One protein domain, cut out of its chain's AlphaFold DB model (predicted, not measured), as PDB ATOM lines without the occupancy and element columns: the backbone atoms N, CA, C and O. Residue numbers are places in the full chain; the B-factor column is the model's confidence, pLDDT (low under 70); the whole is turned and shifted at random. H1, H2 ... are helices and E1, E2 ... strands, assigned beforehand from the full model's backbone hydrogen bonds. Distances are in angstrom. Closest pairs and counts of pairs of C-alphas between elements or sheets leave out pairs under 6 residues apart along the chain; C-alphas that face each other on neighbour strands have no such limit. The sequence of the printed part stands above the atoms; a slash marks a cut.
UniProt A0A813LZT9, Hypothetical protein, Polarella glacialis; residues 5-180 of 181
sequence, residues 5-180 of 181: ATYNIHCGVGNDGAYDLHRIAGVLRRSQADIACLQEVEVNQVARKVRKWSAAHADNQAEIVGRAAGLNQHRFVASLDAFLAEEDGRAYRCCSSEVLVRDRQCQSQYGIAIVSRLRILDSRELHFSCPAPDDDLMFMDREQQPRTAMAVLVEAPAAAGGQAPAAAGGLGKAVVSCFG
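Overview. This is residues 5 to 180 of the 181 residues of the protein "Hypothetical protein" of Polarella glacialis (UniProt A0A813LZT9). A curled six-stranded sheet lies between two helices, H1 and H2, over one face and a three-stranded sheet over part of the other, a sandwich only partly face to face. Residues 160 to 168 stick out at one end; E4, E7 and the link 85 to 96 make the other. The 176 printed residues hold two helices and nine strands, in the order E1 H1 E2 H2 E3 E4 E5 E6 E7 E8 E9, class mixed. The large sheet, E1 E2 E5 E3 E4 E7, is mixed; the small one, E6 E8 E9, is antiparallel. The whole is only just compact, close to loose, with a radius of gyration of the C-alphas of 18.6 A and spans of 70 by 36 by 24 A.

Along the chain. Find C-alpha 5 at (22.377, 46.587, 158.466), where E1, residues 5 to 8, begins. The large sheet continues in E2, 35 to 44, E5, 108 to 116, E3, 73 to 84, 29.2 A long, E4, 97 to 102, and E7, 137 to 139. H1 is residues 21 to 31, 15.7 A long, and H2 61 to 69. Look for the small sheet in E6, 120 to 127, E8, 148 to 157, 28.0 A long, and E9, 171 to 179, ending at C-alpha 179, (13.222, 46.546, 150.138).

Arrangement. In the strongly twisted large sheet, E1 and E2 are parallel, with N 7 and O 37 2.9 A apart. Its other neighbours are antiparallel: E2 and E5 (N 38 to O 113, 2.7 A), E5 and E3 (N 79 to O 110, 2.8 A), the hairpin E3 and E4 (N 101 to O 83, 2.8 A), and E4 and E7 (N 138 to O 100, 2.8 A). E2 bends by 80 degrees at residue 40. H1 and H2 are on the same face, as two layers, helices over a sheet, at heights of 10.0 and 7.4 A. They touch at a steep tilt of 50 degrees, closest at the C-alphas of Ala 25 and Ala 69, 4.6 A. Every O i to N i+4 pair in both is within hydrogen-bond range. E1, H1, E2 form a strand-helix-strand unit, parallel neighbours joined through a helix; E2, H2, E3 form a split one, with E5 between; both crossovers are right-handed. In the small sheet, look at N 124 and O 151, 2.8 A, between E6 and E8, and N 172 and O 156, 2.7 A, in the hairpin E8 and E9. Between sheets, the closest C-alphas of E2 and E9 are Cys 37 and Cys 178, 5.3 A.

Size, cuts and confidence. The C-alphas farthest apart are Asp 88 and Pro 165, 71.1 A. The printed part has no cut. Long links are E1 to H1, E2 to H2, E3 to E4 and E8 to E9. The model's pLDDT is under 70 at residues 95 to 96, 129 to 132 and 159 to 170.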
ATOM      1  N   ALA A   5      22.734  45.172 158.432       97.88
ATOM      2  CA  ALA A   5      22.377  46.587 158.466       97.88
ATOM      3  C   ALA A   5      21.471  46.947 157.284       97.88
ATOM      4  O   ALA A   5      21.530  46.313 156.232       97.88
ATOM      5  N   THR A   6      20.676  48.001 157.441       98.06
ATOM      6  CA  THR A   6      20.013  48.681 156.326       98.06
ATOM      7  C   THR A   6      20.444  50.138 156.310       98.06
ATOM      8  O   THR A   6      20.588  50.739 157.376       98.06
ATOM      9  N   TYR A   7      20.697  50.693 155.128       98.00
ATOM     10  CA  TYR A   7      21.143  52.071 154.990       98.00
ATOM     11  C   TYR A   7      20.710  52.667 153.650       98.00
ATOM     12  O   TYR A   7      21.135  52.220 152.590       98.00
ATOM     13  N   ASN A   8      19.901  53.719 153.703       97.75
ATOM     14  CA  ASN A   8      19.651  54.581 152.560       97.75
ATOM     15  C   ASN A   8      20.868  55.498 152.363       97.75
ATOM     16  O   ASN A   8      21.176  56.306 153.239       97.75
ATOM     17  N   ILE A   9      21.576  55.331 151.246       98.00
ATOM     18  CA  ILE A   9      22.851  56.015 150.993       98.00
ATOM     19  C   ILE A   9      22.687  57.316 150.207       98.00
ATOM     20  O   ILE A   9      23.694  57.946 149.889       98.00
ATOM     21  N   HIS A  10      21.447  57.696 149.889       97.38
ATOM     22  CA  HIS A  10      21.089  58.919 149.178       97.38
ATOM     23  C   HIS A  10      21.931  59.170 147.917       97.38
ATOM     24  O   HIS A  10      22.520  60.238 147.734       97.38
ATOM     25  N   CYS A  11      22.068  58.143 147.077       97.69
ATOM     26  CA  CYS A  11      22.890  58.164 145.867       97.69
ATOM     27  C   CYS A  11      24.349  58.583 146.122       97.69
ATOM     28  O   CYS A  11      24.967  59.202 145.261       97.69
ATOM     29  N   GLY A  12      24.891  58.313 147.315       97.88
ATOM     30  CA  GLY A  12      26.248  58.693 147.713       97.88
ATOM     31  C   GLY A  12      26.425  60.167 148.090       97.88
ATOM     32  O   GLY A  12      27.560  60.588 148.316       97.88
ATOM     33  N   VAL A  13      25.344  60.949 148.164       98.12
ATOM     34  CA  VAL A  13      25.379  62.385 148.462       98.12
ATOM     35  C   VAL A  13      25.135  62.632 149.951       98.12
ATOM     36  O   VAL A  13      24.127  62.220 150.520       98.12
ATOM     37  N   GLY A  14      26.075  63.313 150.607       94.75
ATOM     38  CA  GLY A  14      25.952  63.692 152.013       94.75
ATOM     39  C   GLY A  14      25.079  64.928 152.251       94.75
ATOM     40  O   GLY A  14      24.720  65.654 151.328       94.75
ATOM     41  N   ASN A  15      24.810  65.236 153.524       93.00
ATOM     42  CA  ASN A  15      24.085  66.456 153.926       93.00
ATOM     43  C   ASN A  15      24.815  67.758 153.539       93.00
ATOM     44  O   ASN A  15      24.219  68.830 153.547       93.00
ATOM     45  N   ASP A  16      26.107  67.666 153.235       95.75
ATOM     46  CA  ASP A  16      26.951  68.734 152.699       95.75
ATOM     47  C   ASP A  16      26.849  68.869 151.168       95.75
ATOM     48  O   ASP A  16      27.519  69.715 150.580       95.75
ATOM     49  N   GLY A  17      26.032  68.039 150.512       94.88
ATOM     50  CA  GLY A  17      25.881  67.992 149.059       94.88
ATOM     51  C   GLY A  17      27.047  67.320 148.329       94.88
ATOM     52  O   GLY A  17      27.057  67.302 147.099       94.88
ATOM     53  N   ALA A  18      28.029  66.773 149.051       97.19
ATOM     54  CA  ALA A  18      29.197  66.142 148.451       97.19
ATOM     55  C   ALA A  18      28.920  64.674 148.105       97.19
ATOM     56  O   ALA A  18      28.401  63.923 148.935       97.19
ATOM     57  N   TYR A  19      29.320  64.266 146.900       98.38
ATOM     58  CA  TYR A  19      29.328  62.868 146.477       98.38
ATOM     59  C   TYR A  19      30.582  62.162 147.001       98.38
ATOM     60  O   TYR A  19      31.697  62.501 146.599       98.38
ATOM     61  N   ASP A  20      30.412  61.209 147.919       98.44
ATOM     62  CA  ASP A  20      31.523  60.516 148.581       98.44
ATOM     63  C   ASP A  20      31.123  59.095 149.018       98.44
ATOM     64  O   ASP A  20      30.606  58.859 150.116       98.44
ATOM     65  N   LEU A  21      31.422  58.107 148.172       98.62
ATOM     66  CA  LEU A  21      31.152  56.696 148.465       98.62
ATOM     67  C   LEU A  21      32.047  56.124 149.582       98.62
ATOM     68  O   LEU A  21      31.654  55.181 150.278       98.62
ATOM     69  N   HIS A  22      33.233  56.695 149.816       98.31
ATOM     70  CA  HIS A  22      34.123  56.246 150.891       98.31
ATOM     71  C   HIS A  22      33.589  56.630 152.273       98.31
ATOM     72  O   HIS A  22      33.780  55.881 153.239       98.31
ATOM     73  N   ARG A  23      32.859  57.745 152.376       97.88
ATOM     74  CA  ARG A  23      32.108  58.118 153.582       97.88
ATOM     75  C   ARG A  23      31.072  57.063 153.947       97.88
ATOM     76  O   ARG A  23      31.039  56.626 155.102       97.88
ATOM     77  N   ILE A  24      30.292  56.609 152.966       98.31
ATOM     78  CA  ILE A  24      29.301  55.538 153.132       98.31
ATOM     79  C   ILE A  24      29.990  54.250 153.598       98.31
ATOM     80  O   ILE A  24      29.618  53.676 154.624       98.31
ATOM     81  N   ALA A  25      31.070  53.843 152.926       98.50
ATOM     82  CA  ALA A  25      31.860  52.682 153.332       98.50
ATOM     83  C   ALA A  25      32.420  52.811 154.763       98.50
ATOM     84  O   ALA A  25      32.471  51.840 155.519       98.50
ATOM     85  N   GLY A  26      32.817  54.018 155.179       98.50
ATOM     86  CA  GLY A  26      33.235  54.316 156.548       98.50
ATOM     87  C   GLY A  26      32.133  54.073 157.584       98.50
ATOM     88  O   GLY A  26      32.420  53.514 158.645       98.50
ATOM     89  N   VAL A  27      30.884  54.442 157.281       97.81
ATOM     90  CA  VAL A  27      29.716  54.145 158.131       97.81
ATOM     91  C   VAL A  27      29.509  52.632 158.249       97.81
ATOM     92  O   VAL A  27      29.400  52.123 159.365       97.81
ATOM     93  N   LEU A  28      29.543  51.900 157.130       98.31
ATOM     94  CA  LEU A  28      29.362  50.441 157.117       98.31
ATOM     95  C   LEU A  28      30.470  49.687 157.872       98.31
ATOM     96  O   LEU A  28      30.200  48.700 158.549       98.31
ATOM     97  N   ARG A  29      31.720  50.162 157.825       98.38
ATOM     98  CA  ARG A  29      32.801  49.568 158.634       98.38
ATOM     99  C   ARG A  29      32.564  49.754 160.130       98.38
ATOM    100  O   ARG A  29      32.767  48.816 160.897       98.38
ATOM    101  N   ARG A  30      32.114  50.943 160.551       98.19
ATOM    102  CA  ARG A  30      31.819  51.231 161.966       98.19
ATOM    103  C   ARG A  30      30.630  50.434 162.496       98.19
ATOM    104  O   ARG A  30      30.634  50.097 163.674       98.19
ATOM    105  N   SER A  31      29.654  50.100 161.650       97.44
ATOM    106  CA  SER A  31      28.532  49.238 162.051       97.44
ATOM    107  C   SER A  31      28.932  47.772 162.247       97.44
ATOM    108  O   SER A  31      28.169  47.004 162.828       97.44
ATOM    109  N   GLN A  32      30.121  47.376 161.771       97.25
ATOM    110  CA  GLN A  32      30.615  45.997 161.790       97.25
ATOM    111  C   GLN A  32      29.686  45.003 161.075       97.25
ATOM    112  O   GLN A  32      29.722  43.807 161.370       97.25
ATOM    113  N   ALA A  33      28.860  45.475 160.136       97.56
ATOM    114  CA  ALA A  33      27.953  44.618 159.386       97.56
ATOM    115  C   ALA A  33      28.716  43.504 158.647       97.56
ATOM    116  O   ALA A  33      29.833  43.694 158.153       97.56
ATOM    117  N   ASP A  34      28.100  42.326 158.584       97.62
ATOM    118  CA  ASP A  34      28.498  41.243 157.685       97.62
ATOM    119  C   ASP A  34      27.771  41.374 156.342       97.62
ATOM    120  O   ASP A  34      28.311  40.987 155.307       97.62
ATOM    121  N   ILE A  35      26.559  41.936 156.370       98.44
ATOM    122  CA  ILE A  35      25.696  42.197 155.215       98.44
ATOM    123  C   ILE A  35      25.032  43.564 155.409       98.44
ATOM    124  O   ILE A  35      24.552  43.865 156.503       98.44
ATOM    125  N   ALA A  36      24.969  44.382 154.361       98.62
ATOM    126  CA  ALA A  36      24.210  45.626 154.361       98.62
ATOM    127  C   ALA A  36      23.254  45.699 153.163       98.62
ATOM    128  O   ALA A  36      23.650  45.478 152.020       98.62
ATOM    129  N   CYS A  37      22.000  46.029 153.455       98.69
ATOM    130  CA  CYS A  37      20.946  46.339 152.499       98.69
ATOM    131  C   CYS A  37      20.963  47.849 152.229       98.69
ATOM    132  O   CYS A  37      20.738  48.636 153.148       98.69
ATOM    133  N   LEU A  38      21.256  48.255 151.000       98.62
ATOM    134  CA  LEU A  38      21.407  49.647 150.597       98.62
ATOM    135  C   LEU A  38      20.205  50.106 149.766       98.62
ATOM    136  O   LEU A  38      19.797  49.411 148.834       98.62
ATOM    137  N   GLN A  39      19.661  51.278 150.095       98.00
ATOM    138  CA  GLN A  39      18.617  51.959 149.317       98.00
ATOM    139  C   GLN A  39      19.168  53.234 148.674       98.00
ATOM    140  O   GLN A  39      20.142  53.795 149.175       98.00
ATOM    141  N   GLU A  40      18.513  53.691 147.603       97.06
ATOM    142  CA  GLU A  40      18.940  54.840 146.787       97.06
ATOM    143  C   GLU A  40      20.351  54.650 146.228       97.06
ATOM    144  O   GLU A  40      21.232  55.489 146.394       97.06
ATOM    145  N   VAL A  41      20.576  53.484 145.626       98.31
ATOM    146  CA  VAL A  41      21.844  53.118 144.996       98.31
ATOM    147  C   VAL A  41      21.740  53.379 143.505       98.31
ATOM    148  O   VAL A  41      20.738  53.003 142.895       98.31
ATOM    149  N   GLU A  42      22.782  53.957 142.918       98.44
ATOM    150  CA  GLU A  42      22.883  54.134 141.470       98.44
ATOM    151  C   GLU A  42      23.976  53.257 140.846       98.44
ATOM    152  O   GLU A  42      25.019  52.993 141.452       98.44
ATOM    153  N   VAL A  43      23.728  52.804 139.618       98.38
ATOM    154  CA  VAL A  43      24.715  52.134 138.764       98.38
ATOM    155  C   VAL A  43      24.629  52.773 137.387       98.38
ATOM    156  O   VAL A  43      23.655  52.573 136.665       98.38
ATOM    157  N   ASN A  44      25.648  53.560 137.045       98.25
ATOM    158  CA  ASN A  44      25.642  54.406 135.861       98.25
ATOM    159  C   ASN A  44      26.855  54.113 134.970       98.25
ATOM    160  O   ASN A  44      27.999  54.117 135.415       98.25
ATOM    161  N   GLN A  45      26.609  53.898 133.681       98.12
ATOM    162  CA  GLN A  45      27.648  53.719 132.660       98.12
ATOM    163  C   GLN A  45      28.122  55.057 132.076       98.12
ATOM    164  O   GLN A  45      29.204  55.144 131.497       98.12
ATOM    165  N   VAL A  46      27.308  56.103 132.217       97.25
ATOM    166  CA  VAL A  46      27.560  57.449 131.699       97.25
ATOM    167  C   VAL A  46      27.310  58.480 132.789       97.25
ATOM    168  O   VAL A  46      26.456  58.282 133.648       97.25
ATOM    169  N   ALA A  47      28.037  59.597 132.743       96.38
ATOM    170  CA  ALA A  47      27.918  60.646 133.749       96.38
ATOM    171  C   ALA A  47      26.580  61.381 133.608       96.38
ATOM    172  O   ALA A  47      26.442  62.273 132.771       96.38
ATOM    173  N   ARG A  48      25.595  61.001 134.426       93.56
ATOM    174  CA  ARG A  48      24.260  61.613 134.471       93.56
ATOM    175  C   ARG A  48      23.750  61.688 135.898       93.56
ATOM    176  O   ARG A  48      24.158  60.909 136.752       93.56
ATOM    177  N   LYS A  49      22.841  62.631 136.141       95.19
ATOM    178  CA  LYS A  49      22.038  62.656 137.364       95.19
ATOM    179  C   LYS A  49      20.845  61.734 137.154       95.19
ATOM    180  O   LYS A  49      20.078  61.975 136.223       95.19
ATOM    181  N   VAL A  50      20.652  60.723 137.995       95.12
ATOM    182  CA  VAL A  50      19.429  59.900 137.929       95.12
ATOM    183  C   VAL A  50      18.291  60.570 138.684       95.12
ATOM    184  O   VAL A  50      17.155  60.578 138.222       95.12
ATOM    185  N   ARG A  51      18.615  61.203 139.815       93.56
ATOM    186  CA  ARG A  51      17.677  61.976 140.638       93.56
ATOM    187  C   ARG A  51      18.089  63.436 140.756       93.56
ATOM    188  O   ARG A  51      19.271  63.775 140.676       93.56
ATOM    189  N   LYS A  52      17.146  64.317 141.075       91.75
ATOM    190  CA  LYS A  52      17.392  65.745 141.339       91.75
ATOM    191  C   LYS A  52      18.507  65.976 142.370       91.75
ATOM    192  O   LYS A  52      19.317  66.890 142.187       91.75
ATOM    193  N   TRP A  53      18.539  65.165 143.426       90.69
ATOM    194  CA  TRP A  53      19.514  65.232 144.525       90.69
ATOM    195  C   TRP A  53      20.777  64.396 144.308       90.69
ATOM    196  O   TRP A  53      21.741  64.588 145.039       90.69
ATOM    197  N   SER A  54      20.802  63.516 143.302       94.88
ATOM    198  CA  SER A  54      22.003  62.751 142.951       94.88
ATOM    199  C   SER A  54      23.126  63.667 142.450       94.88
ATOM    200  O   SER A  54      22.895  64.836 142.121       94.88
ATOM    201  N   ALA A  55      24.346  63.146 142.368       96.50
ATOM    202  CA  ALA A  55      25.428  63.762 141.606       96.50
ATOM    203  C   ALA A  55      25.484  63.154 140.198       96.50
ATOM    204  O   ALA A  55      25.020  62.039 139.990       96.50
ATOM    205  N   ALA A  56      26.065  63.865 139.229       96.88
ATOM    206  CA  ALA A  56      26.394  63.238 137.954       96.88
ATOM    207  C   ALA A  56      27.637  62.359 138.142       96.88
ATOM    208  O   ALA A  56      28.692  62.866 138.523       96.88
ATOM    209  N   HIS A  57      27.519  61.057 137.887       97.81
ATOM    210  CA  HIS A  57      28.622  60.099 138.009       97.81
ATOM    211  C   HIS A  57      28.457  58.946 137.014       97.81
ATOM    212  O   HIS A  57      27.370  58.739 136.479       97.81
ATOM    213  N   ALA A  58      29.555  58.243 136.745       97.94
ATOM    214  CA  ALA A  58      29.626  57.099 135.839       97.94
ATOM    215  C   ALA A  58      30.306  55.930 136.562       97.94
ATOM    216  O   ALA A  58      31.424  55.534 136.220       97.94
ATOM    217  N   ASP A  59      29.684  55.464 137.643       98.19
ATOM    218  CA  ASP A  59      30.219  54.389 138.461       98.19
ATOM    219  C   ASP A  59      29.151  53.390 138.945       98.19
ATOM    220  O   ASP A  59      27.949  53.551 138.724       98.19
ATOM    221  N   ASN A  60      29.616  52.309 139.575       98.62
ATOM    222  CA  ASN A  60      28.777  51.330 140.257       98.62
ATOM    223  C   ASN A  60      28.915  51.529 141.770       98.62
ATOM    224  O   ASN A  60      29.864  51.035 142.394       98.62
ATOM    225  N   GLN A  61      27.946  52.222 142.368       98.69
ATOM    226  CA  GLN A  61      27.992  52.561 143.787       98.69
ATOM    227  C   GLN A  61      28.005  51.315 144.677       98.69
ATOM    228  O   GLN A  61      28.743  51.271 145.664       98.69
ATOM    229  N   ALA A  62      27.231  50.281 144.323       98.50
ATOM    230  CA  ALA A  62      27.173  49.032 145.080       98.50
ATOM    231  C   ALA A  62      28.545  48.346 145.143       98.50
ATOM    232  O   ALA A  62      28.982  47.929 146.220       98.50
ATOM    233  N   GLU A  63      29.240  48.259 144.006       98.69
ATOM    234  CA  GLU A  63      30.578  47.675 143.949       98.69
ATOM    235  C   GLU A  63      31.582  48.498 144.764       98.69
ATOM    236  O   GLU A  63      32.310  47.938 145.592       98.69
ATOM    237  N   ILE A  64      31.626  49.816 144.551       98.75
ATOM    238  CA  ILE A  64      32.620  50.695 145.182       98.75
ATOM    239  C   ILE A  64      32.432  50.721 146.700       98.75
ATOM    240  O   ILE A  64      33.396  50.506 147.442       98.75
ATOM    241  N   VAL A  65      31.198  50.929 147.173       98.75
ATOM    242  CA  VAL A  65      30.875  50.930 148.606       98.75
ATOM    243  C   VAL A  65      31.181  49.566 149.221       98.75
ATOM    244  O   VAL A  65      31.829  49.504 150.269       98.75
ATOM    245  N   GLY A  66      30.764  48.475 148.567       98.62
ATOM    246  CA  GLY A  66      31.009  47.113 149.038       98.62
ATOM    247  C   GLY A  66      32.501  46.827 149.205       98.62
ATOM    248  O   GLY A  66      32.953  46.475 150.298       98.62
ATOM    249  N   ARG A  67      33.295  47.078 148.161       98.50
ATOM    250  CA  ARG A  67      34.753  46.891 148.174       98.50
ATOM    251  C   ARG A  67      35.426  47.741 149.255       98.50
ATOM    252  O   ARG A  67      36.210  47.217 150.044       98.50
ATOM    253  N   ALA A  68      35.100  49.031 149.341       98.50
ATOM    254  CA  ALA A  68      35.698  49.939 150.320       98.50
ATOM    255  C   ALA A  68      35.313  49.606 151.777       98.50
ATOM    256  O   ALA A  68      36.066  49.914 152.706       98.50
ATOM    257  N   ALA A  69      34.160  48.965 151.994       98.50
ATOM    258  CA  ALA A  69      33.708  48.520 153.309       98.50
ATOM    259  C   ALA A  69      34.224  47.121 153.706       98.50
ATOM    260  O   ALA A  69      34.020  46.697 154.845       98.50
ATOM    261  N   GLY A  70      34.883  46.394 152.795       98.38
ATOM    262  CA  GLY A  70      35.250  44.986 152.994       98.38
ATOM    263  C   GLY A  70      34.055  44.022 152.910       98.38
ATOM    264  O   GLY A  70      34.075  42.950 153.519       98.38
ATOM    265  N   LEU A  71      33.006  44.421 152.188       98.31
ATOM    266  CA  LEU A  71      31.800  43.660 151.858       98.31
ATOM    267  C   LEU A  71      31.857  43.287 150.363       98.31
ATOM    268  O   LEU A  71      31.138  43.837 149.535       98.31
ATOM    269  N   ASN A  72      32.789  42.398 150.014       95.88
ATOM    270  CA  ASN A  72      33.266  42.185 148.638       95.88
ATOM    271  C   ASN A  72      32.278  41.490 147.681       95.88
ATOM    272  O   ASN A  72      32.576  41.350 146.498       95.88
ATOM    273  N   GLN A  73      31.138  41.012 148.167       97.94
ATOM    274  CA  GLN A  73      30.046  40.506 147.338       97.94
ATOM    275  C   GLN A  73      28.986  41.590 147.217       97.94
ATOM    276  O   GLN A  73      28.660  42.231 148.213       97.94
ATOM    277  N   HIS A  74      28.404  41.771 146.037       98.19
ATOM    278  CA  HIS A  74      27.281  42.682 145.876       98.19
ATOM    279  C   HIS A  74      26.262  42.145 144.872       98.19
ATOM    280  O   HIS A  74      26.599  41.404 143.947       98.19
ATOM    281  N   ARG A  75      25.004  42.528 145.069       98.44
ATOM    282  CA  ARG A  75      23.922  42.406 144.093       98.44
ATOM    283  C   ARG A  75      23.171  43.722 144.056       98.44
ATOM    284  O   ARG A  75      22.944  44.309 145.108       98.44
ATOM    285  N   PHE A  76      22.821  44.170 142.862       98.19
ATOM    286  CA  PHE A  76      22.054  45.382 142.614       98.19
ATOM    287  C   PHE A  76      20.820  45.008 141.804       98.19
ATOM    288  O   PHE A  76      20.902  44.122 140.953       98.19
ATOM    289  N   VAL A  77      19.706  45.678 142.080       96.44
ATOM    290  CA  VAL A  77      18.485  45.585 141.284       96.44
ATOM    291  C   VAL A  77      18.000  46.997 141.021       96.44
ATOM    292  O   VAL A  77      17.765  47.760 141.964       96.44
ATOM    293  N   ALA A  78      17.841  47.323 139.742       94.56
ATOM    294  CA  ALA A  78      17.243  48.575 139.325       94.56
ATOM    295  C   ALA A  78      15.750  48.568 139.670       94.56
ATOM    296  O   ALA A  78      15.016  47.634 139.347       94.56
ATOM    297  N   SER A  79      15.309  49.624 140.340       91.75
ATOM    298  CA  SER A  79      13.895  49.982 140.421       91.75
ATOM    299  C   SER A  79      13.493  50.860 139.245       91.75
ATOM    300  O   SER A  79      12.339  50.839 138.837       91.75
ATOM    301  N   LEU A  80      14.439  51.631 138.712       91.50
ATOM    302  CA  LEU A  80      14.217  52.624 137.679       91.50
ATOM    303  C   LEU A  80      15.416  52.680 136.728       91.50
ATOM    304  O   LEU A  80      16.543  52.875 137.182       91.50
ATOM    305  N   ASP A  81      15.146  52.588 135.428       94.00
ATOM    306  CA  ASP A  81      16.088  52.894 134.349       94.00
ATOM    307  C   ASP A  81      15.714  54.258 133.755       94.00
ATOM    308  O   ASP A  81      14.824  54.372 132.907       94.00
ATOM    309  N   ALA A  82      16.323  55.325 134.269       94.56
ATOM    310  CA  ALA A  82      16.008  56.692 133.872       94.56
ATOM    311  C   ALA A  82      17.121  57.669 134.260       94.56
ATOM    312  O   ALA A  82      17.978  57.374 135.089       94.56
ATOM    313  N   PHE A  83      17.066  58.873 133.701       95.69
ATOM    314  CA  PHE A  83      17.898  59.995 134.129       95.69
ATOM    315  C   PHE A  83      17.089  61.285 134.208       95.69
ATOM    316  O   PHE A  83      16.040  61.415 133.584       95.69
ATOM    317  N   LEU A  84      17.574  62.255 134.976       95.31
ATOM    318  CA  LEU A  84      16.933  63.553 135.143       95.31
ATOM    319  C   LEU A  84      16.812  64.260 133.788       95.31
ATOM    320  O   LEU A  84      17.812  64.453 133.096       95.31
ATOM    321  N   ALA A  85      15.592  64.646 133.413       94.19
ATOM    322  CA  ALA A  85      15.372  65.416 132.199       94.19
ATOM    323  C   ALA A  85      16.006  66.805 132.342       94.19
ATOM    324  O   ALA A  85      15.910  67.436 133.398       94.19
ATOM    325  N   GLU A  86      16.633  67.294 131.277       89.31
ATOM    326  CA  GLU A  86      17.258  68.614 131.228       89.31
ATOM    327  C   GLU A  86      16.774  69.399 130.005       89.31
ATOM    328  O   GLU A  86      16.585  68.840 128.928       89.31
ATOM    329  N   GLU A  87      16.594  70.706 130.183       83.31
ATOM    330  CA  GLU A  87      16.288  71.691 129.146       83.31
ATOM    331  C   GLU A  87      17.277  72.854 129.311       83.31
ATOM    332  O   GLU A  87      17.454  73.377 130.415       83.31
ATOM    333  N   ASP A  88      18.001  73.193 128.241       83.38
ATOM    334  CA  ASP A  88      19.066  74.211 128.235       83.38
ATOM    335  C   ASP A  88      20.106  74.050 129.368       83.38
ATOM    336  O   ASP A  88      20.559  75.016 129.990       83.38
ATOM    337  N   GLY A  89      20.478  72.799 129.670       76.19
ATOM    338  CA  GLY A  89      21.457  72.461 130.712       76.19
ATOM    339  C   GLY A  89      20.953  72.670 132.144       76.19
ATOM    340  O   GLY A  89      21.748  72.765 133.082       76.19
ATOM    341  N   ARG A  90      19.636  72.787 132.338       77.25
ATOM    342  CA  ARG A  90      18.988  72.851 133.653       77.25
ATOM    343  C   ARG A  90      17.985  71.720 133.783       77.25
ATOM    344  O   ARG A  90      17.319  71.378 132.819       77.25
ATOM    345  N   ALA A  91      17.820  71.194 134.995       79.50
ATOM    346  CA  ALA A  91      16.792  70.193 135.272       79.50
ATOM    347  C   ALA A  91      15.414  70.694 134.804       79.50
ATOM    348  O   ALA A  91      14.936  71.723 135.303       79.50
ATOM    349  N   TYR A  92      14.809  69.955 133.876       81.38
ATOM    350  CA  TYR A  92      13.477  70.204 133.350       81.38
ATOM    351  C   TYR A  92      12.460  70.075 134.484       81.38
ATOM    352  O   TYR A  92      12.524  69.156 135.305       81.38
ATOM    353  N   ARG A  93      11.535  71.031 134.564       71.25
ATOM    354  CA  ARG A  93      10.483  71.043 135.584       71.25
ATOM    355  C   ARG A  93       9.163  71.394 134.936       71.25
ATOM    356  O   ARG A  93       9.006  72.482 134.395       71.25
ATOM    357  N   CYS A  94       8.186  70.518 135.108       70.25
ATOM    358  CA  CYS A  94       6.787  70.832 134.871       70.25
ATOM    359  C   CYS A  94       6.105  70.937 136.239       70.25
ATOM    360  O   CYS A  94       6.259  70.046 137.065       70.25
ATOM    361  N   CYS A  95       5.391  72.029 136.522       63.12
ATOM    362  CA  CYS A  95       4.567  72.152 137.736       63.12
ATOM    363  C   CYS A  95       5.287  71.835 139.068       63.12
ATOM    364  O   CYS A  95       4.682  71.277 139.975       63.12
ATOM    365  N   SER A  96       6.566  72.210 139.206       65.50
ATOM    366  CA  SER A  96       7.428  71.974 140.387       65.50
ATOM    367  C   SER A  96       7.859  70.525 140.678       65.50
ATOM    368  O   SER A  96       8.615  70.322 141.634       65.50
ATOM    369  N   SER A  97       7.488  69.546 139.845       82.06
ATOM    370  CA  SER A  97       7.884  68.145 140.018       82.06
ATOM    371  C   SER A  97       9.172  67.775 139.271       82.06
ATOM    372  O   SER A  97       9.623  68.469 138.356       82.06
ATOM    373  N   GLU A  98       9.816  66.703 139.741       90.06
ATOM    374  CA  GLU A  98      10.932  66.049 139.056       90.06
ATOM    375  C   GLU A  98      10.399  65.311 137.823       90.06
ATOM    376  O   GLU A  98       9.420  64.569 137.914       90.06
ATOM    377  N   VAL A  99      11.058  65.514 136.682       92.88
ATOM    378  CA  VAL A  99      10.766  64.805 135.435       92.88
ATOM    379  C   VAL A  99      12.016  64.052 135.019       92.88
ATOM    380  O   VAL A  99      13.114  64.615 135.017       92.88
ATOM    381  N   LEU A 100      11.851  62.782 134.680       93.88
ATOM    382  CA  LEU A 100      12.925  61.921 134.209       93.88
ATOM    383  C   LEU A 100      12.689  61.540 132.747       93.88
ATOM    384  O   LEU A 100      11.564  61.584 132.258       93.88
ATOM    385  N   VAL A 101      13.750  61.153 132.057       94.50
ATOM    386  CA  VAL A 101      13.703  60.495 130.751       94.50
ATOM    387  C   VAL A 101      13.964  59.013 130.978       94.50
ATOM    388  O   VAL A 101      14.938  58.663 131.649       94.50
ATOM    389  N   ARG A 102      13.119  58.142 130.424       93.62
ATOM    390  CA  ARG A 102      13.319  56.690 130.489       93.62
ATOM    391  C   ARG A 102      14.570  56.300 129.717       93.62
ATOM    392  O   ARG A 102      14.711  56.606 128.534       93.62
ATOM    393  N   ASP A 103      15.460  55.577 130.376       94.31
ATOM    394  CA  ASP A 103      16.695  55.098 129.778       94.31
ATOM    395  C   ASP A 103      16.491  53.686 129.224       94.31
ATOM    396  O   ASP A 103      16.766  52.684 129.880       94.31
ATOM    397  N   ARG A 104      16.020  53.601 127.973       91.75
ATOM    398  CA  ARG A 104      15.804  52.317 127.281       91.75
ATOM    399  C   ARG A 104      17.105  51.523 127.052       91.75
ATOM    400  O   ARG A 104      17.041  50.387 126.590       91.75
ATOM    401  N   GLN A 105      18.272  52.113 127.327       94.50
ATOM    402  CA  GLN A 105      19.585  51.475 127.211       94.50
ATOM    403  C   GLN A 105      20.138  51.001 128.566       94.50
ATOM    404  O   GLN A 105      21.223  50.417 128.590       94.50
ATOM    405  N   CYS A 106      19.418  51.231 129.674       94.44
ATOM    406  CA  CYS A 106      19.825  50.861 131.035       94.44
ATOM    407  C   CYS A 106      21.235  51.374 131.401       94.44
ATOM    408  O   CYS A 106      22.019  50.675 132.047       94.44
ATOM    409  N   GLN A 107      21.596  52.580 130.950       97.12
ATOM    410  CA  GLN A 107      22.888  53.198 131.267       97.12
ATOM    411  C   GLN A 107      22.854  54.004 132.567       97.12
ATOM    412  O   GLN A 107      23.917  54.333 133.088       97.12
ATOM    413  N   SER A 108      21.662  54.326 133.066       97.44
ATOM    414  CA  SER A 108      21.420  55.159 134.241       97.44
ATOM    415  C   SER A 108      20.364  54.480 135.103       97.44
ATOM    416  O   SER A 108      19.184  54.452 134.744       97.44
ATOM    417  N   GLN A 109      20.788  53.866 136.206       96.88
ATOM    418  CA  GLN A 109      19.925  52.991 136.995       96.88
ATOM    419  C   GLN A 109      19.872  53.451 138.443       96.88
ATOM    420  O   GLN A 109      20.899  53.768 139.034       96.88
ATOM    421  N   TYR A 110      18.681  53.421 139.034       96.31
ATOM    422  CA  TYR A 110      18.442  53.702 140.447       96.31
ATOM    423  C   TYR A 110      17.680  52.548 141.084       96.31
ATOM    424  O   TYR A 110      16.707  52.044 140.520       96.31
ATOM    425  N   GLY A 111      18.087  52.131 142.277       96.25
ATOM    426  CA  GLY A 111      17.409  51.051 142.979       96.25
ATOM    427  C   GLY A 111      18.039  50.689 144.312       96.25
ATOM    428  O   GLY A 111      18.381  51.549 145.128       96.25
ATOM    429  N   ILE A 112      18.144  49.383 144.544       98.00
ATOM    430  CA  ILE A 112      18.608  48.805 145.804       98.00
ATOM    431  C   ILE A 112      19.788  47.873 145.579       98.00
ATOM    432  O   ILE A 112      19.929  47.257 144.523       98.00
ATOM    433  N   ALA A 113      20.608  47.705 146.611       98.56
ATOM    434  CA  ALA A 113      21.682  46.727 146.598       98.56
ATOM    435  C   ALA A 113      21.771  45.950 147.908       98.56
ATOM    436  O   ALA A 113      21.361  46.412 148.967       98.56
ATOM    437  N   ILE A 114      22.364  44.764 147.847       98.75
ATOM    438  CA  ILE A 114      22.880  44.066 149.020       98.75
ATOM    439  C   ILE A 114      24.378  43.910 148.824       98.75
ATOM    440  O   ILE A 114      24.807  43.331 147.829       98.75
ATOM    441  N   VAL A 115      25.161  44.404 149.781       98.75
ATOM    442  CA  VAL A 115      26.612  44.198 149.864       98.75
ATOM    443  C   VAL A 115      26.921  43.264 151.033       98.75
ATOM    444  O   VAL A 115      26.299  43.348 152.090       98.75
ATOM    445  N   SER A 116      27.853  42.333 150.856       98.38
ATOM    446  CA  SER A 116      28.076  41.233 151.793       98.38
ATOM    447  C   SER A 116      29.547  40.835 151.880       98.38
ATOM    448  O   SER A 116      30.252  40.733 150.877       98.38
ATOM    449  N   ARG A 117      30.019  40.556 153.096       97.06
ATOM    450  CA  ARG A 117      31.292  39.857 153.343       97.06
ATOM    451  C   ARG A 117      31.169  38.362 153.050       97.06
ATOM    452  O   ARG A 117      32.143  37.718 152.676       97.06
ATOM    453  N   LEU A 118      29.971  37.825 153.253       96.31
ATOM    454  CA  LEU A 118      29.624  36.425 153.058       96.31
ATOM    455  C   LEU A 118      29.302  36.140 151.593       96.31
ATOM    456  O   LEU A 118      28.782  37.002 150.880       96.31
ATOM    457  N   ARG A 119      29.572  34.911 151.151       96.69
ATOM    458  CA  ARG A 119      29.298  34.481 149.779       96.69
ATOM    459  C   ARG A 119      27.794  34.501 149.499       96.69
ATOM    460  O   ARG A 119      27.026  33.857 150.212       96.69
ATOM    461  N   ILE A 120      27.394  35.197 148.435       97.31
ATOM    462  CA  ILE A 120      26.028  35.149 147.901       97.31
ATOM    463  C   ILE A 120      25.920  33.919 146.992       97.31
ATOM    464  O   ILE A 120      26.698  33.763 146.051       97.31
ATOM    465  N   LEU A 121      24.982  33.031 147.308       97.12
ATOM    466  CA  LEU A 121      24.757  31.754 146.629       97.12
ATOM    467  C   LEU A 121      23.661  31.844 145.563       97.12
ATOM    468  O   LEU A 121      23.789  31.217 144.518       97.12
ATOM    469  N   ASP A 122      22.599  32.602 145.835       97.56
ATOM    470  CA  ASP A 122      21.472  32.835 144.920       97.56
ATOM    471  C   ASP A 122      20.839  34.204 145.215       97.56
ATOM    472  O   ASP A 122      21.031  34.761 146.303       97.56
ATOM    473  N   SER A 123      20.071  34.737 144.268       97.19
ATOM    474  CA  SER A 123      19.298  35.968 144.434       97.19
ATOM    475  C   SER A 123      17.951  35.897 143.721       97.19
ATOM    476  O   SER A 123      17.835  35.332 142.636       97.19
ATOM    477  N   ARG A 124      16.929  36.510 144.319       96.31
ATOM    478  CA  ARG A 124      15.589  36.662 143.746       96.31
ATOM    479  C   ARG A 124      15.182  38.118 143.774       96.31
ATOM    480  O   ARG A 124      15.190  38.740 144.833       96.31
ATOM    481  N   GLU A 125      14.799  38.622 142.616       94.56
ATOM    482  CA  GLU A 125      14.214  39.945 142.460       94.56
ATOM    483  C   GLU A 125      12.697  39.832 142.544       94.56
ATOM    484  O   GLU A 125      12.094  38.906 141.997       94.56
ATOM    485  N   LEU A 126      12.085  40.763 143.260       89.00
ATOM    486  CA  LEU A 126      10.656  40.827 143.494       89.00
ATOM    487  C   LEU A 126      10.201  42.221 143.082       89.00
ATOM    488  O   LEU A 126      10.542  43.214 143.725       89.00
ATOM    489  N   HIS A 127       9.439  42.288 142.000       83.50
ATOM    490  CA  HIS A 127       8.959  43.539 141.428       83.50
ATOM    491  C   HIS A 127       7.456  43.657 141.651       83.50
ATOM    492  O   HIS A 127       6.712  42.701 141.424       83.50
ATOM    493  N   PHE A 128       6.997  44.829 142.087       74.06
ATOM    494  CA  PHE A 128       5.579  45.162 141.989       74.06
ATOM    495  C   PHE A 128       5.252  45.470 140.527       74.06
ATOM    496  O   PHE A 128       5.688  46.485 139.989       74.06
ATOM    497  N   SER A 129       4.488  44.591 139.880       60.72
ATOM    498  CA  SER A 129       4.100  44.766 138.481       60.72
ATOM    499  C   SER A 129       3.037  45.856 138.341       60.72
ATOM    500  O   SER A 129       1.880  45.655 138.706       60.72
ATOM    501  N   CYS A 130       3.418  46.992 137.761       67.25
ATOM    502  CA  CYS A 130       2.501  47.960 137.170       67.25
ATOM    503  C   CYS A 130       3.035  48.295 135.768       67.25
ATOM    504  O   CYS A 130       4.210  48.653 135.663       67.25
ATOM    505  N   PRO A 131       2.249  48.135 134.687       68.25
ATOM    506  CA  PRO A 131       2.690  48.541 133.359       68.25
ATOM    507  C   PRO A 131       3.013  50.036 133.357       68.25
ATOM    508  O   PRO A 131       2.151  50.856 133.673       68.25
ATOM    509  N   ALA A 132       4.251  50.387 133.016       69.44
ATOM    510  CA  ALA A 132       4.611  51.778 132.797       69.44
ATOM    511  C   ALA A 132       3.954  52.295 131.500       69.44
ATOM    512  O   ALA A 132       3.811  51.519 130.550       69.44
ATOM    513  N   PRO A 133       3.577  53.584 131.432       76.94
ATOM    514  CA  PRO A 133       3.212  54.225 130.171       76.94
ATOM    515  C   PRO A 133       4.358  54.109 129.152       76.94
ATOM    516  O   PRO A 133       5.525  54.216 129.531       76.94
ATOM    517  N   ASP A 134       4.041  53.946 127.864       79.56
ATOM    518  CA  ASP A 134       5.027  53.949 126.760       79.56
ATOM    519  C   ASP A 134       5.401  55.381 126.325       79.56
ATOM    520  O   ASP A 134       5.552  55.682 125.144       79.56
ATOM    521  N   ASP A 135       5.523  56.282 127.298       87.06
ATOM    522  CA  ASP A 135       5.983  57.654 127.100       87.06
ATOM    523  C   ASP A 135       7.470  57.747 127.457       87.06
ATOM    524  O   ASP A 135       7.922  57.130 128.424       87.06
ATOM    525  N   ASP A 136       8.247  58.551 126.730       90.50
ATOM    526  CA  ASP A 136       9.685  58.704 127.007       90.50
ATOM    527  C   ASP A 136       9.973  59.493 128.292       90.50
ATOM    528  O   ASP A 136      11.036  59.336 128.896       90.50
ATOM    529  N   LEU A 137       9.032  60.337 128.720       91.88
ATOM    530  CA  LEU A 137       9.136  61.110 129.952       91.88
ATOM    531  C   LEU A 137       8.415  60.401 131.094       91.88
ATOM    532  O   LEU A 137       7.345  59.825 130.913       91.88
ATOM    533  N   MET A 138       9.000  60.507 132.281       90.12
ATOM    534  CA  MET A 138       8.418  60.052 133.530       90.12
ATOM    535  C   MET A 138       8.173  61.239 134.457       90.12
ATOM    536  O   MET A 138       9.109  61.951 134.826       90.12
ATOM    537  N   PHE A 139       6.923  61.436 134.869       90.25
ATOM    538  CA  PHE A 139       6.537  62.506 135.793       90.25
ATOM    539  C   PHE A 139       6.416  61.947 137.209       90.25
ATOM    540  O   PHE A 139       5.458  61.243 137.532       90.25
ATOM    541  N   MET A 140       7.385  62.269 138.071       88.00
ATOM    542  CA  MET A 140       7.543  61.603 139.371       88.00
ATOM    543  C   MET A 140       6.394  61.863 140.355       88.00
ATOM    544  O   MET A 140       6.235  61.129 141.327       88.00
ATOM    545  N   ASP A 141       5.593  62.899 140.108       87.94
ATOM    546  CA  ASP A 141       4.396  63.263 140.869       87.94
ATOM    547  C   ASP A 141       3.094  62.655 140.322       87.94
ATOM    548  O   ASP A 141       2.076  62.680 141.013       87.94
ATOM    549  N   ARG A 142       3.104  62.128 139.092       86.50
ATOM    550  CA  ARG A 142       1.910  61.590 138.410       86.50
ATOM    551  C   ARG A 142       1.948  60.079 138.271       86.50
ATOM    552  O   ARG A 142       0.898  59.445 138.210       86.50
ATOM    553  N   GLU A 143       3.144  59.511 138.211       86.06
ATOM    554  CA  GLU A 143       3.340  58.082 138.027       86.06
ATOM    555  C   GLU A 143       3.630  57.375 139.342       86.06
ATOM    556  O   GLU A 143       4.397  57.847 140.189       86.06
ATOM    557  N   GLN A 144       3.026  56.195 139.491       82.62
ATOM    558  CA  GLN A 144       3.327  55.318 140.605       82.62
ATOM    559  C   GLN A 144       4.787  54.881 140.523       82.62
ATOM    560  O   GLN A 144       5.211  54.221 139.577       82.62
ATOM    561  N   GLN A 145       5.541  55.230 141.557       79.56
ATOM    562  CA  GLN A 145       6.951  54.898 141.637       79.56
ATOM    563  C   GLN A 145       7.145  53.389 141.839       79.56
ATOM    564  O   GLN A 145       6.477  52.802 142.702       79.56
ATOM    565  N   PRO A 146       8.055  52.756 141.077       79.25
ATOM    566  CA  PRO A 146       8.297  51.326 141.174       79.25
ATOM    567  C   PRO A 146       8.742  50.949 142.591       79.25
ATOM    568  O   PRO A 146       9.435  51.699 143.280       79.25
ATOM    569  N   ARG A 147       8.302  49.775 143.047       84.50
ATOM    570  CA  ARG A 147       8.709  49.182 144.325       84.50
ATOM    571  C   ARG A 147       9.403  47.867 144.024       84.50
ATOM    572  O   ARG A 147       8.788  46.944 143.488       84.50
ATOM    573  N   THR A 148      10.669  47.790 144.396       90.75
ATOM    574  CA  THR A 148      11.494  46.601 144.192       90.75
ATOM    575  C   THR A 148      11.889  46.027 145.536       90.75
ATOM    576  O   THR A 148      12.163  46.757 146.487       90.75
ATOM    577  N   ALA A 149      11.962  44.710 145.617       94.50
ATOM    578  CA  ALA A 149      12.637  44.013 146.688       94.50
ATOM    579  C   ALA A 149      13.589  42.969 146.106       94.50
ATOM    580  O   ALA A 149      13.406  42.476 144.996       94.50
ATOM    581  N   MET A 150      14.619  42.626 146.863       96.38
ATOM    582  CA  MET A 150      15.562  41.578 146.506       96.38
ATOM    583  C   MET A 150      15.817  40.711 147.726       96.38
ATOM    584  O   MET A 150      16.073  41.239 148.802       96.38
ATOM    585  N   ALA A 151      15.803  39.396 147.547       97.19
ATOM    586  CA  ALA A 151      16.273  38.435 148.535       97.19
ATOM    587  C   ALA A 151      17.562  37.772 148.042       97.19
ATOM    588  O   ALA A 151      17.641  37.364 146.886       97.19
ATOM    589  N   VAL A 152      18.556  37.623 148.914       97.69
ATOM    590  CA  VAL A 152      19.771  36.846 148.640       97.69
ATOM    591  C   VAL A 152      19.875  35.667 149.591       97.69
ATOM    592  O   VAL A 152      19.600  35.793 150.784       97.69
ATOM    593  N   LEU A 153      20.307  34.527 149.065       97.38
ATOM    594  CA  LEU A 153      20.745  33.382 149.851       97.38
ATOM    595  C   LEU A 153      22.246  33.525 150.098       97.38
ATOM    596  O   LEU A 153      23.014  33.627 149.145       97.38
ATOM    597  N   VAL A 154      22.675  33.501 151.355       95.94
ATOM    598  CA  VAL A 154      24.086  33.628 151.743       95.94
ATOM    599  C   VAL A 154      24.571  32.422 152.530       95.94
ATOM    600  O   VAL A 154      23.810  31.780 153.257       95.94
ATOM    601  N   GLU A 155      25.862  32.148 152.405       93.50
ATOM    602  CA  GLU A 155      26.580  31.203 153.251       93.50
ATOM    603  C   GLU A 155      26.934  31.873 154.587       93.50
ATOM    604  O   GLU A 155      27.679  32.849 154.618       93.50
ATOM    605  N   ALA A 156      26.374  31.391 155.694       87.19
ATOM    606  CA  ALA A 156      26.483  32.021 157.008       87.19
ATOM    607  C   ALA A 156      27.060  31.045 158.047       87.19
ATOM    608  O   ALA A 156      26.928  29.834 157.887       87.19
ATOM    609  N   PRO A 157      27.671  31.522 159.145       81.19
ATOM    610  CA  PRO A 157      28.049  30.642 160.248       81.19
ATOM    611  C   PRO A 157      26.828  29.861 160.749       81.19
ATOM    612  O   PRO A 157      25.757  30.451 160.913       81.19
ATOM    613  N   ALA A 158      26.975  28.553 160.992       73.31
ATOM    614  CA  ALA A 158      25.889  27.752 161.552       73.31
ATOM    615  C   ALA A 158      25.351  28.391 162.843       73.31
ATOM    616  O   ALA A 158      26.113  28.872 163.690       73.31
ATOM    617  N   ALA A 159      24.025  28.416 162.987       62.72
ATOM    618  CA  ALA A 159      23.401  28.833 164.231       62.72
ATOM    619  C   ALA A 159      23.851  27.878 165.346       62.72
ATOM    620  O   ALA A 159      23.763  26.661 165.190       62.72
ATOM    621  N   ALA A 160      24.331  28.420 166.465       55.94
ATOM    622  CA  ALA A 160      24.627  27.624 167.648       55.94
ATOM    623  C   ALA A 160      23.303  27.140 168.270       55.94
ATOM    624  O   ALA A 160      22.743  27.794 169.147       55.94
ATOM    625  N   GLY A 161      22.758  26.034 167.761       50.47
ATOM    626  CA  GLY A 161      21.689  25.273 168.409       50.47
ATOM    627  C   GLY A 161      22.265  24.463 169.574       50.47
ATOM    628  O   GLY A 161      23.363  23.924 169.463       50.47
ATOM    629  N   GLY A 162      21.561  24.441 170.708       50.50
ATOM    630  CA  GLY A 162      22.052  23.933 171.993       50.50
ATOM    631  C   GLY A 162      22.524  22.470 172.019       50.50
ATOM    632  O   GLY A 162      22.048  21.631 171.267       50.50
ATOM    633  N   GLN A 163      23.462  22.214 172.942       46.38
ATOM    634  CA  GLN A 163      23.922  20.915 173.465       46.38
ATOM    635  C   GLN A 163      23.990  19.750 172.459       46.38
ATOM    636  O   GLN A 163      23.317  18.735 172.600       46.38
ATOM    637  N   ALA A 164      24.910  19.846 171.505       49.72
ATOM    638  CA  ALA A 164      25.551  18.683 170.892       49.72
ATOM    639  C   ALA A 164      27.051  18.988 170.744       49.72
ATOM    640  O   ALA A 164      27.410  20.156 170.560       49.72
ATOM    641  N   PRO A 165      27.947  17.994 170.897       47.28
ATOM    642  CA  PRO A 165      29.380  18.246 170.939       47.28
ATOM    643  C   PRO A 165      29.838  18.843 169.608       47.28
ATOM    644  O   PRO A 165      29.413  18.407 168.540       47.28
ATOM    645  N   ALA A 166      30.690  19.866 169.704       50.41
ATOM    646  CA  ALA A 166      31.251  20.615 168.589       50.41
ATOM    647  C   ALA A 166      32.026  19.698 167.626       50.41
ATOM    648  O   ALA A 166      33.237  19.526 167.740       50.41
ATOM    649  N   ALA A 167      31.321  19.114 166.662       46.09
ATOM    650  CA  ALA A 167      31.903  18.500 165.483       46.09
ATOM    651  C   ALA A 167      31.871  19.531 164.346       46.09
ATOM    652  O   ALA A 167      30.799  20.007 163.990       46.09
ATOM    653  N   ALA A 168      33.063  19.882 163.847       48.88
ATOM    654  CA  ALA A 168      33.385  20.629 162.625       48.88
ATOM    655  C   ALA A 168      32.427  21.772 162.221       48.88
ATOM    656  O   ALA A 168      31.314  21.542 161.760       48.88
ATOM    657  N   GLY A 169      32.910  23.018 162.308       49.66
ATOM    658  CA  GLY A 169      32.200  24.242 161.912       49.66
ATOM    659  C   GLY A 169      31.673  24.236 160.473       49.66
ATOM    660  O   GLY A 169      32.317  24.755 159.565       49.66
ATOM    661  N   GLY A 170      30.484  23.670 160.279       61.16
ATOM    662  CA  GLY A 170      29.748  23.715 159.025       61.16
ATOM    663  C   GLY A 170      29.209  25.115 158.746       61.16
ATOM    664  O   GLY A 170      28.827  25.856 159.657       61.16
ATOM    665  N   LEU A 171      29.170  25.481 157.469       74.69
ATOM    666  CA  LEU A 171      28.512  26.698 157.013       74.69
ATOM    667  C   LEU A 171      27.007  26.425 156.884       74.69
ATOM    668  O   LEU A 171      26.582  25.481 156.218       74.69
ATOM    669  N   GLY A 172      26.200  27.233 157.566       84.94
ATOM    670  CA  GLY A 172      24.754  27.298 157.390       84.94
ATOM    671  C   GLY A 172      24.363  28.213 156.229       84.94
ATOM    672  O   GLY A 172      25.204  28.792 155.539       84.94
ATOM    673  N   LYS A 173      23.056  28.370 156.013       91.00
ATOM    674  CA  LYS A 173      22.502  29.291 155.013       91.00
ATOM    675  C   LYS A 173      21.547  30.270 155.679       91.00
ATOM    676  O   LYS A 173      20.822  29.889 156.595       91.00
ATOM    677  N   ALA A 174      21.528  31.508 155.202       92.81
ATOM    678  CA  ALA A 174      20.560  32.518 155.615       92.81
ATOM    679  C   ALA A 174      19.993  33.240 154.391       92.81
ATOM    680  O   ALA A 174      20.662  33.339 153.363       92.81
ATOM    681  N   VAL A 175      18.766  33.746 154.507       95.31
ATOM    682  CA  VAL A 175      18.159  34.626 153.504       95.31
ATOM    683  C   VAL A 175      18.117  36.039 154.068       95.31
ATOM    684  O   VAL A 175      17.680  36.235 155.201       95.31
ATOM    685  N   VAL A 176      18.575  37.012 153.285       96.44
ATOM    686  CA  VAL A 176      18.494  38.438 153.621       96.44
ATOM    687  C   VAL A 176      17.748  39.161 152.516       96.44
ATOM    688  O   VAL A 176      18.076  38.984 151.345       96.44
ATOM    689  N   SER A 177      16.774  39.987 152.895       96.50
ATOM    690  CA  SER A 177      15.974  40.763 151.951       96.50
ATOM    691  C   SER A 177      16.207  42.264 152.112       96.50
ATOM    692  O   SER A 177      16.292  42.772 153.230       96.50
ATOM    693  N   CYS A 178      16.287  42.971 150.990       96.50
ATOM    694  CA  CYS A 178      16.320  44.425 150.895       96.50
ATOM    695  C   CYS A 178      15.057  44.898 150.180       96.50
ATOM    696  O   CYS A 178      14.671  44.318 149.167       96.50
ATOM    697  N   PHE A 179      14.435  45.954 150.694       92.38
ATOM    698  CA  PHE A 179      13.222  46.546 150.138       92.38
ATOM    699  C   PHE A 179      13.522  47.992 149.744       92.38
ATOM    700  O   PHE A 179      14.122  48.732 150.523       92.38
ATOM    701  N   GLY A 180      13.148  48.361 148.524       83.12
ATOM    702  CA  GLY A 180      13.193  49.729 148.023       83.12
ATOM    703  C   GLY A 180      11.963  50.516 148.463       83.12
ATOM    704  O   GLY A 180      10.872  49.957 148.608       83.12
TER     705      GLY A 180